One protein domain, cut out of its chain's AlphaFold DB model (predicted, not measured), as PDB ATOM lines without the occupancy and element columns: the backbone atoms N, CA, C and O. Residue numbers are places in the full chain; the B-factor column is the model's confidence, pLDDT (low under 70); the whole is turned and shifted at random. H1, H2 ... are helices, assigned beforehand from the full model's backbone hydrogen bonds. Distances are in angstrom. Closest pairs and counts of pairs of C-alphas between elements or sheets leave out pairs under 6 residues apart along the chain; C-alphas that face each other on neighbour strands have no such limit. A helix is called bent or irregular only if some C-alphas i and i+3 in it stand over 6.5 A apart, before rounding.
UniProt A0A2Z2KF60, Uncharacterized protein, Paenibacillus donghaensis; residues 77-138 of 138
ATOM      1  N   PHE A  77      71.807 109.858  71.071       96.38
ATOM      2  CA  PHE A  77      73.226 110.180  71.207       96.38
ATOM      3  C   PHE A  77      73.519 110.818  72.568       96.38
ATOM      4  O   PHE A  77      72.626 111.328  73.244       96.38
ATOM      5  N   GLY A  78      74.794 110.809  72.954       94.94
ATOM      6  CA  GLY A  78      75.281 111.394  74.199       94.94
ATOM      7  C   GLY A  78      76.625 112.089  74.004       94.94
ATOM      8  O   GLY A  78      77.347 111.812  73.046       94.94
ATOM      9  N   ILE A  79      76.960 112.997  74.922       95.25
ATOM     10  CA  ILE A  79      78.244 113.708  74.952       95.25
ATOM     11  C   ILE A  79      79.059 113.174  76.126       95.25
ATOM     12  O   ILE A  79      78.592 113.181  77.266       95.25
ATOM     13  N   VAL A  80      80.288 112.739  75.852       95.06
ATOM     14  CA  VAL A  80      81.225 112.267  76.877       95.06
ATOM     15  C   VAL A  80      82.225 113.372  77.199       95.06
ATOM     16  O   VAL A  80      82.923 113.868  76.320       95.06
ATOM     17  N   ASP A  81      82.320 113.725  78.479       94.75
ATOM     18  CA  ASP A  81      83.354 114.619  78.998       94.75
ATOM     19  C   ASP A  81      84.555 113.795  79.477       94.75
ATOM     20  O   ASP A  81      84.541 113.222  80.569       94.75
ATOM     21  N   GLY A  82      85.599 113.740  78.648       95.62
ATOM     22  CA  GLY A  82      86.821 112.995  78.943       95.62
ATOM     23  C   GLY A  82      87.592 113.515  80.160       95.62
ATOM     24  O   GLY A  82      88.347 112.750  80.757       95.62
ATOM     25  N   SER A  83      87.379 114.765  80.592       96.38
ATOM     26  CA  SER A  83      88.046 115.300  81.787       96.38
ATOM     27  C   SER A  83      87.636 114.561  83.065       96.38
ATOM     28  O   SER A  83      88.397 114.524  84.031       96.38
ATOM     29  N   LYS A  84      86.480 113.885  83.057       96.06
ATOM     30  CA  LYS A  84      86.027 113.037  84.165       96.06
ATOM     31  C   LYS A  84      86.934 111.834  84.417       96.06
ATOM     32  O   LYS A  84      86.961 111.354  85.543       96.06
ATOM     33  N   LEU A  85      87.732 111.401  83.434       95.56
ATOM     34  CA  LEU A  85      88.749 110.356  83.628       95.56
ATOM     35  C   LEU A  85      89.822 110.751  84.654       95.56
ATOM     36  O   LEU A  85      90.506 109.880  85.181       95.56
ATOM     37  N   LEU A  86      89.972 112.046  84.944       97.00
ATOM     38  CA  LEU A  86      90.912 112.542  85.947       97.00
ATOM     39  C   LEU A  86      90.459 112.259  87.385       97.00
ATOM     40  O   LEU A  86      91.249 112.459  88.307       97.00
ATOM     41  N   TYR A  87      89.212 111.824  87.598       96.94
ATOM     42  CA  TYR A  87      88.650 111.691  88.936       96.94
ATOM     43  C   TYR A  87      88.017 110.310  89.177       96.94
ATOM     44  O   TYR A  87      87.159 109.884  88.404       96.94
ATOM     45  N   PRO A  88      88.371 109.619  90.278       95.25
ATOM     46  CA  PRO A  88      87.969 108.230  90.522       95.25
ATOM     47  C   PRO A  88      86.478 108.045  90.835       95.25
ATOM     48  O   PRO A  88      85.979 106.929  90.763       95.25
ATOM     49  N   GLN A  89      85.753 109.108  91.191       96.12
ATOM     50  CA  GLN A  89      84.313 109.038  91.454       96.12
ATOM     51  C   GLN A  89      83.455 108.892  90.188       96.12
ATOM     52  O   GLN A  89      82.246 108.698  90.304       96.12
ATOM     53  N   TYR A  90      84.037 109.035  88.993       96.25
ATOM     54  CA  TYR A  90      83.311 108.905  87.734       96.25
ATOM     55  C   TYR A  90      83.649 107.588  87.038       96.25
ATOM     56  O   TYR A  90      84.810 107.296  86.766       96.25
ATOM     57  N   ASP A  91      82.613 106.842  86.661       95.69
ATOM     58  CA  ASP A  91      82.731 105.637  85.842       95.69
ATOM     59  C   ASP A  91      82.156 105.890  84.444       95.69
ATOM     60  O   ASP A  91      81.016 105.547  84.126       95.69
ATOM     61  N   LEU A  92      82.951 106.556  83.604       95.00
ATOM     62  CA  LEU A  92      82.539 106.895  82.239       95.00
ATOM     63  C   LEU A  92      82.250 105.657  81.384       95.00
ATOM     64  O   LEU A  92      81.389 105.704  80.509       95.00
ATOM     65  N   ILE A  93      82.977 104.558  81.607       93.94
ATOM     66  CA  ILE A  93      82.824 103.345  80.800       93.94
ATOM     67  C   ILE A  93      81.465 102.718  81.089       93.94
ATOM     68  O   ILE A  93      80.736 102.390  80.151       93.94
ATOM     69  N   ASN A  94      81.109 102.570  82.367       95.94
ATOM     70  CA  ASN A  94      79.803 102.037  82.721       95.94
ATOM     71  C   ASN A  94      78.676 103.008  82.355       95.94
ATOM     72  O   ASN A  94      77.681 102.548  81.811       95.94
ATOM     73  N   GLN A  95      78.871 104.327  82.480       95.25
ATOM     74  CA  GLN A  95      77.899 105.314  81.991       95.25
ATOM     75  C   GLN A  95      77.577 105.131  80.497       95.25
ATOM     76  O   GLN A  95      76.413 105.111  80.107       95.25
ATOM     77  N   VAL A  96      78.595 104.971  79.644       96.50
ATOM     78  CA  VAL A  96      78.375 104.752  78.204       96.50
ATOM     79  C   VAL A  96      77.702 103.402  77.942       96.50
ATOM     80  O   VAL A  96      76.852 103.307  77.058       96.50
ATOM     81  N   ARG A  97      78.043 102.355  78.704       97.06
ATOM     82  CA  ARG A  97      77.373 101.049  78.599       97.06
ATOM     83  C   ARG A  97      75.894 101.143  78.963       97.06
ATOM     84  O   ARG A  97      75.076 100.606  78.226       97.06
ATOM     85  N   GLU A  98      75.559 101.842  80.043       96.94
ATOM     86  CA  GLU A  98      74.175 102.083  80.462       96.94
ATOM     87  C   GLU A  98      73.391 102.823  79.378       96.94
ATOM     88  O   GLU A  98      72.329 102.361  78.974       96.94
ATOM     89  N   TRP A  99      73.959 103.889  78.803       96.81
ATOM     90  CA  TRP A  99      73.327 104.602  77.689       96.81
ATOM     91  C   TRP A  99      73.046 103.698  76.492       96.81
ATOM     92  O   TRP A  99      71.972 103.775  75.902       96.81
ATOM     93  N   ILE A 100      73.986 102.821  76.133       95.75
ATOM     94  CA  ILE A 100      73.777 101.866  75.041       95.75
ATOM     95  C   ILE A 100      72.582 100.961  75.345       95.75
ATOM     96  O   ILE A 100      71.762 100.746  74.455       95.75
ATOM     97  N   GLU A 101      72.459 100.446  76.569       96.25
ATOM     98  CA  GLU A 101      71.306  99.630  76.969       96.25
ATOM     99  C   GLU A 101      69.990 100.417  76.914       96.25
ATOM    100  O   GLU A 101      68.999  99.897  76.394       96.25
ATOM    101  N   ASP A 102      69.991 101.674  77.361       96.12
ATOM    102  CA  ASP A 102      68.822 102.560  77.328       96.12
ATOM    103  C   ASP A 102      68.376 102.892  75.897       96.12
ATOM    104  O   ASP A 102      67.184 103.043  75.627       96.12
ATOM    105  N   TRP A 103      69.319 102.979  74.958       96.88
ATOM    106  CA  TRP A 103      69.045 103.292  73.555       96.88
ATOM    107  C   TRP A 103      68.556 102.089  72.747       96.88
ATOM    108  O   TRP A 103      67.878 102.271  71.732       96.88
ATOM    109  N   LYS A 104      68.865 100.854  73.168       95.69
ATOM    110  CA  LYS A 104      68.503  99.629  72.428       95.69
ATOM    111  C   LYS A 104      67.024  99.552  72.025       95.69
ATOM    112  O   LYS A 104      66.784  99.205  70.868       95.69
ATOM    113  N   PRO A 105      66.035  99.864  72.890       95.31
ATOM    114  CA  PRO A 105      64.627  99.799  72.504       95.31
ATOM    115  C   PRO A 105      64.261 100.774  71.383       95.31
ATOM    116  O   PRO A 105      63.532 100.403  70.467       95.31
ATOM    117  N   GLU A 106      64.774 102.005  71.432       94.69
ATOM    118  CA  GLU A 106      64.543 103.017  70.394       94.69
ATOM    119  C   GLU A 106      65.197 102.600  69.075       94.69
ATOM    120  O   GLU A 106      64.538 102.567  68.037       94.69
ATOM    121  N   VAL A 107      66.463 102.179  69.126       95.62
ATOM    122  CA  VAL A 107      67.178 101.683  67.943       95.62
ATOM    123  C   VAL A 107      66.481 100.460  67.343       95.62
ATOM    124  O   VAL A 107      66.405 100.342  66.121       95.62
ATOM    125  N   GLY A 108      65.931  99.572  68.173       96.25
ATOM    126  CA  GLY A 108      65.155  98.428  67.705       96.25
ATOM    127  C   GLY A 108      63.883  98.834  66.960       96.25
ATOM    128  O   GLY A 108      63.584  98.258  65.914       96.25
ATOM    129  N   LYS A 109      63.162  99.855  67.441       95.56
ATOM    130  CA  LYS A 109      61.978 100.398  66.749       95.56
ATOM    131  C   LYS A 109      62.346 100.970  65.382       95.56
ATOM    132  O   LYS A 109      61.747 100.576  64.386       95.56
ATOM    133  N   VAL A 110      63.396 101.790  65.320       94.94
ATOM    134  CA  VAL A 110      63.902 102.342  64.053       94.94
ATOM    135  C   VAL A 110      64.342 101.231  63.094       94.94
ATOM    136  O   VAL A 110      64.071 101.296  61.898       94.94
ATOM    137  N   ALA A 111      65.006 100.186  63.592       96.06
ATOM    138  CA  ALA A 111      65.412  99.051  62.768       96.06
ATOM    139  C   ALA A 111      64.206  98.306  62.171       96.06
ATOM    140  O   ALA A 111      64.235  97.942  60.996       96.06
ATOM    141  N   LYS A 112      63.132  98.128  62.951       96.12
ATOM    142  CA  LYS A 112      61.879  97.527  62.476       96.12
ATOM    143  C   LYS A 112      61.234  98.366  61.370       96.12
ATOM    144  O   LYS A 112      60.908  97.824  60.320       96.12
ATOM    145  N   GLU A 113      61.133  99.677  61.564       95.12
ATOM    146  CA  GLU A 113      60.599 100.598  60.551       95.12
ATOM    147  C   GLU A 113      61.427 100.566  59.258       95.12
ATOM    148  O   GLU A 113      60.872 100.558  58.159       95.12
ATOM    149  N   LYS A 114      62.761 100.506  59.360       95.31
ATOM    150  CA  LYS A 114      63.636 100.404  58.182       95.31
ATOM    151  C   LYS A 114      63.462  99.084  57.430       95.31
ATOM    152  O   LYS A 114      63.536  99.093  56.208       95.31
ATOM    153  N   LEU A 115      63.204  97.975  58.125       95.88
ATOM    154  CA  LEU A 115      62.899  96.687  57.489       95.88
ATOM    155  C   LEU A 115      61.539  96.690  56.783       95.88
ATOM    156  O   LEU A 115      61.415  96.108  55.710       95.88
ATOM    157  N   GLU A 116      60.531  97.331  57.378       95.69
ATOM    158  CA  GLU A 116      59.189  97.456  56.790       95.69
ATOM    159  C   GLU A 116      59.191  98.319  55.520       95.69
ATOM    160  O   GLU A 116      58.428  98.053  54.595       95.69
ATOM    161  N   ASN A 117      60.079  99.315  55.462       94.62
ATOM    162  CA  ASN A 117      60.232 100.230  54.331       94.62
ATOM    163  C   ASN A 117      61.407  99.871  53.399       94.62
ATOM    164  O   ASN A 117      61.791 100.695  52.569       94.62
ATOM    165  N   ASP A 118      62.004  98.684  53.541       93.62
ATOM    166  CA  ASP A 118      63.133  98.274  52.705       93.62
ATOM    167  C   ASP A 118      62.673  98.026  51.260       93.62
ATOM    168  O   ASP A 118      61.796  97.200  50.999       93.62
ATOM    169  N   ASP A 119      63.293  98.719  50.307       92.88
ATOM    170  CA  ASP A 119      62.997  98.627  48.873       92.88
ATOM    171  C   ASP A 119      63.756  97.482  48.172       92.88
ATOM    172  O   ASP A 119      63.633  97.285  46.960       92.88
ATOM    173  N   GLY A 120      64.539  96.712  48.935       90.00
ATOM    174  CA  GLY A 120      65.351  95.601  48.446       90.00
ATOM    175  C   GLY A 120      66.715  96.016  47.888       90.00
ATOM    176  O   GLY A 120      67.461  95.147  47.437       90.00
ATOM    177  N   MET A 121      67.069  97.306  47.937       93.12
ATOM    178  CA  MET A 121      68.384  97.819  47.529       93.12
ATOM    179  C   MET A 121      69.382  97.889  48.694       93.12
ATOM    180  O   MET A 121      70.576  98.124  48.484       93.12
ATOM    181  N   THR A 122      68.928  97.662  49.929       94.56
ATOM    182  CA  THR A 122      69.791  97.647  51.112       94.56
ATOM    183  C   THR A 122      70.763  96.463  51.077       94.56
ATOM    184  O   THR A 122      70.394  95.319  50.819       94.56
ATOM    185  N   SER A 123      72.036  96.721  51.400       96.06
ATOM    186  CA  SER A 123      73.056  95.669  51.516       96.06
ATOM    187  C   SER A 123      72.617  94.549  52.479       96.06
ATOM    188  O   SER A 123      72.178  94.858  53.593       96.06
ATOM    189  N   PRO A 124      72.835  93.258  52.147       95.94
ATOM    190  CA  PRO A 124      72.460  92.139  53.016       95.94
ATOM    191  C   PRO A 124      73.021  92.232  54.442       95.94
ATOM    192  O   PRO A 124      72.348  91.855  55.398       95.94
ATOM    193  N   ASN A 125      74.229  92.780  54.611       97.25
ATOM    194  CA  ASN A 125      74.846  92.950  55.932       97.25
ATOM    195  C   ASN A 125      74.131  94.013  56.777       97.25
ATOM    196  O   ASN A 125      73.972  93.841  57.984       97.25
ATOM    197  N   VAL A 126      73.697  95.106  56.145       96.31
ATOM    198  CA  VAL A 126      72.946  96.177  56.814       96.31
ATOM    199  C   VAL A 126      71.563  95.668  57.200       96.31
ATOM    200  O   VAL A 126      71.149  95.837  58.346       96.31
ATOM    201  N   ARG A 127      70.898  94.957  56.287       96.50
ATOM    202  CA  ARG A 127      69.601  94.335  56.549       96.50
ATOM    203  C   ARG A 127      69.668  93.330  57.701       96.50
ATOM    204  O   ARG A 127      68.894  93.448  58.644       96.50
ATOM    205  N   LYS A 128      70.649  92.417  57.693       96.56
ATOM    206  CA  LYS A 128      70.883  91.478  58.804       96.56
ATOM    207  C   LYS A 128      71.075  92.216  60.129       96.56
ATOM    208  O   LYS A 128      70.540  91.810  61.157       96.56
ATOM    209  N   ARG A 129      71.815  93.327  60.114       96.94
ATOM    210  CA  ARG A 129      72.004  94.138  61.318       96.94
ATOM    211  C   ARG A 129      70.691  94.748  61.812       96.94
ATOM    212  O   ARG A 129      70.475  94.799  63.020       96.94
ATOM    213  N   TRP A 130      69.817  95.206  60.918       96.94
ATOM    214  CA  TRP A 130      68.487  95.671  61.309       96.94
ATOM    215  C   TRP A 130      67.635  94.538  61.884       96.94
ATOM    216  O   TRP A 130      66.978  94.757  62.893       96.94
ATOM    217  N   GLU A 131      67.694  93.327  61.324       96.38
ATOM    218  CA  GLU A 131      66.978  92.153  61.852       96.38
ATOM    219  C   GLU A 131      67.422  91.814  63.286       96.38
ATOM    220  O   GLU A 131      66.584  91.606  64.163       96.38
ATOM    221  N   GLU A 132      68.732  91.843  63.554       96.69
ATOM    222  CA  GLU A 132      69.286  91.663  64.904       96.69
ATOM    223  C   GLU A 132      68.790  92.734  65.886       96.69
ATOM    224  O   GLU A 132      68.458  92.432  67.032       96.69
ATOM    225  N   LEU A 133      68.759  93.998  65.455       96.31
ATOM    226  CA  LEU A 133      68.363  95.127  66.298       96.31
ATOM    227  C   LEU A 133      66.851  95.195  66.513       96.31
ATOM    228  O   LEU A 133      66.419  95.557  67.603       96.31
ATOM    229  N   ALA A 134      66.044  94.817  65.523       95.81
ATOM    230  CA  ALA A 134      64.587  94.820  65.619       95.81
ATOM    231  C   ALA A 134      64.079  93.906  66.746       95.81
ATOM    232  O   ALA A 134      63.068  94.214  67.373       95.81
ATOM    233  N   ALA A 135      64.818  92.842  67.083       94.75
ATOM    234  CA  ALA A 135      64.526  91.985  68.235       94.75
ATOM    235  C   ALA A 135      64.631  92.708  69.596       94.75
ATOM    236  O   ALA A 135      64.154  92.195  70.607       94.75
ATOM    237  N   LEU A 136      65.252  93.891  69.637       93.50
ATOM    238  CA  LEU A 136      65.387  94.729  70.831       93.50
ATOM    239  C   LEU A 136      64.232  95.725  70.992       93.50
ATOM    240  O   LEU A 136      64.158  96.388  72.028       93.50
ATOM    241  N   ALA A 137      63.344  95.840  69.997       87.31
ATOM    242  CA  ALA A 137      62.145  96.661  70.085       87.31
ATOM    243  C   ALA A 137      61.208  96.075  71.155       87.31
ATOM    244  O   ALA A 137      60.540  95.068  70.923       87.31
ATOM    245  N   LYS A 138      61.200  96.689  72.340       75.44
ATOM    246  CA  LYS A 138      60.212  96.420  73.391       75.44
ATOM    247  C   LYS A 138      58.922  97.191  73.133       75.44
ATOM    248  O   LYS A 138      59.012  98.377  72.717       75.44
TER     249      LYS A 138
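Overview. This is residues 77 to 138 of the 138 residues of an uncharacterized protein of Paenibacillus donghaensis (UniProt A0A2Z2KF60). One long bent helix, H2, makes most of the length of this model; H3 folds back on its second arm, H2b, to make a V that is narrowest near Gly 108 and Ala 134, while the five-residue helix H1 sits beyond the start of the first arm, H2a. Residues 86 to 91, the last residue of H1 and the link that follows it, stick out at the H1 end. The printed part has 62 residues with three named helices, in the order H1, H2, H3, and no named strand; the class is all helix. It is only just extended, close to loose, with a radius of gyration of the C-alphas of 16.0 A and spans of 49 by 23 by 14 A.

Along the chain. Start at Phe 77 and go on to C-alpha 82 at (86.821, 112.995, 78.943), where H1 begins; it holds residues 82 to 86 and is 8.1 A long from first to last C-alpha. Next find C-alpha 92 at (82.539, 106.895, 82.239), the start of H2, residues 92 to 116. By its hydrogen bonds H2 was assigned as one helix, but it is bent: C-alphas 102 and 105 are 7.0 A apart. Its arm H2a, residues 92 to 102, is 15.2 A long, and its arm H2b, residues 105 to 116, is 16.8 A long; residues 103 and 104 belong to neither. H3, residues 124 to 134, is 15.1 A long and ends at C-alpha 134 at (64.587, 94.820, 65.619).

Arrangement. Look first at H1 and H2a, which are close but not clearly touching, with 2 pairs of C-alphas within 8 A; their closest C-alphas, those of Leu 85 and Leu 92, are 7.2 A apart. At the bend, the lines of H2a and H2b stand at a steep tilt of 47 degrees. Farther along, H2b and H3 touch, and their closest C-alphas, those of Gly 108 and Ala 134, are 4.2 A apart. These two run opposite ways at a steep tilt of 48 degrees. H1 is apart from both H2b and H3, and H2a is apart from H3. In the backbone of H2a, H2b and H3 every O i to N i+4 pair is within hydrogen-bond range; in H1 it is 0 of 1, beside 2 of 2 O i to N i+3 pairs.

Size, cuts and confidence. In outline the C-alphas make a rod, and the two farthest apart, those of Pro 88 and Asp 119, are 49.5 A from each other. Residues 86 to 91, of which 86 belongs to H1, stand free. The link from H1 to H2 has 5 residues and is tight; the link from H2 to H3 has 7 residues and is short. The printed part has no cut and ends at Lys 138, the chain's last residue. In the B-factor column you will find a mean pLDDT of the printed part of 95.2, and no printed residue is under 70.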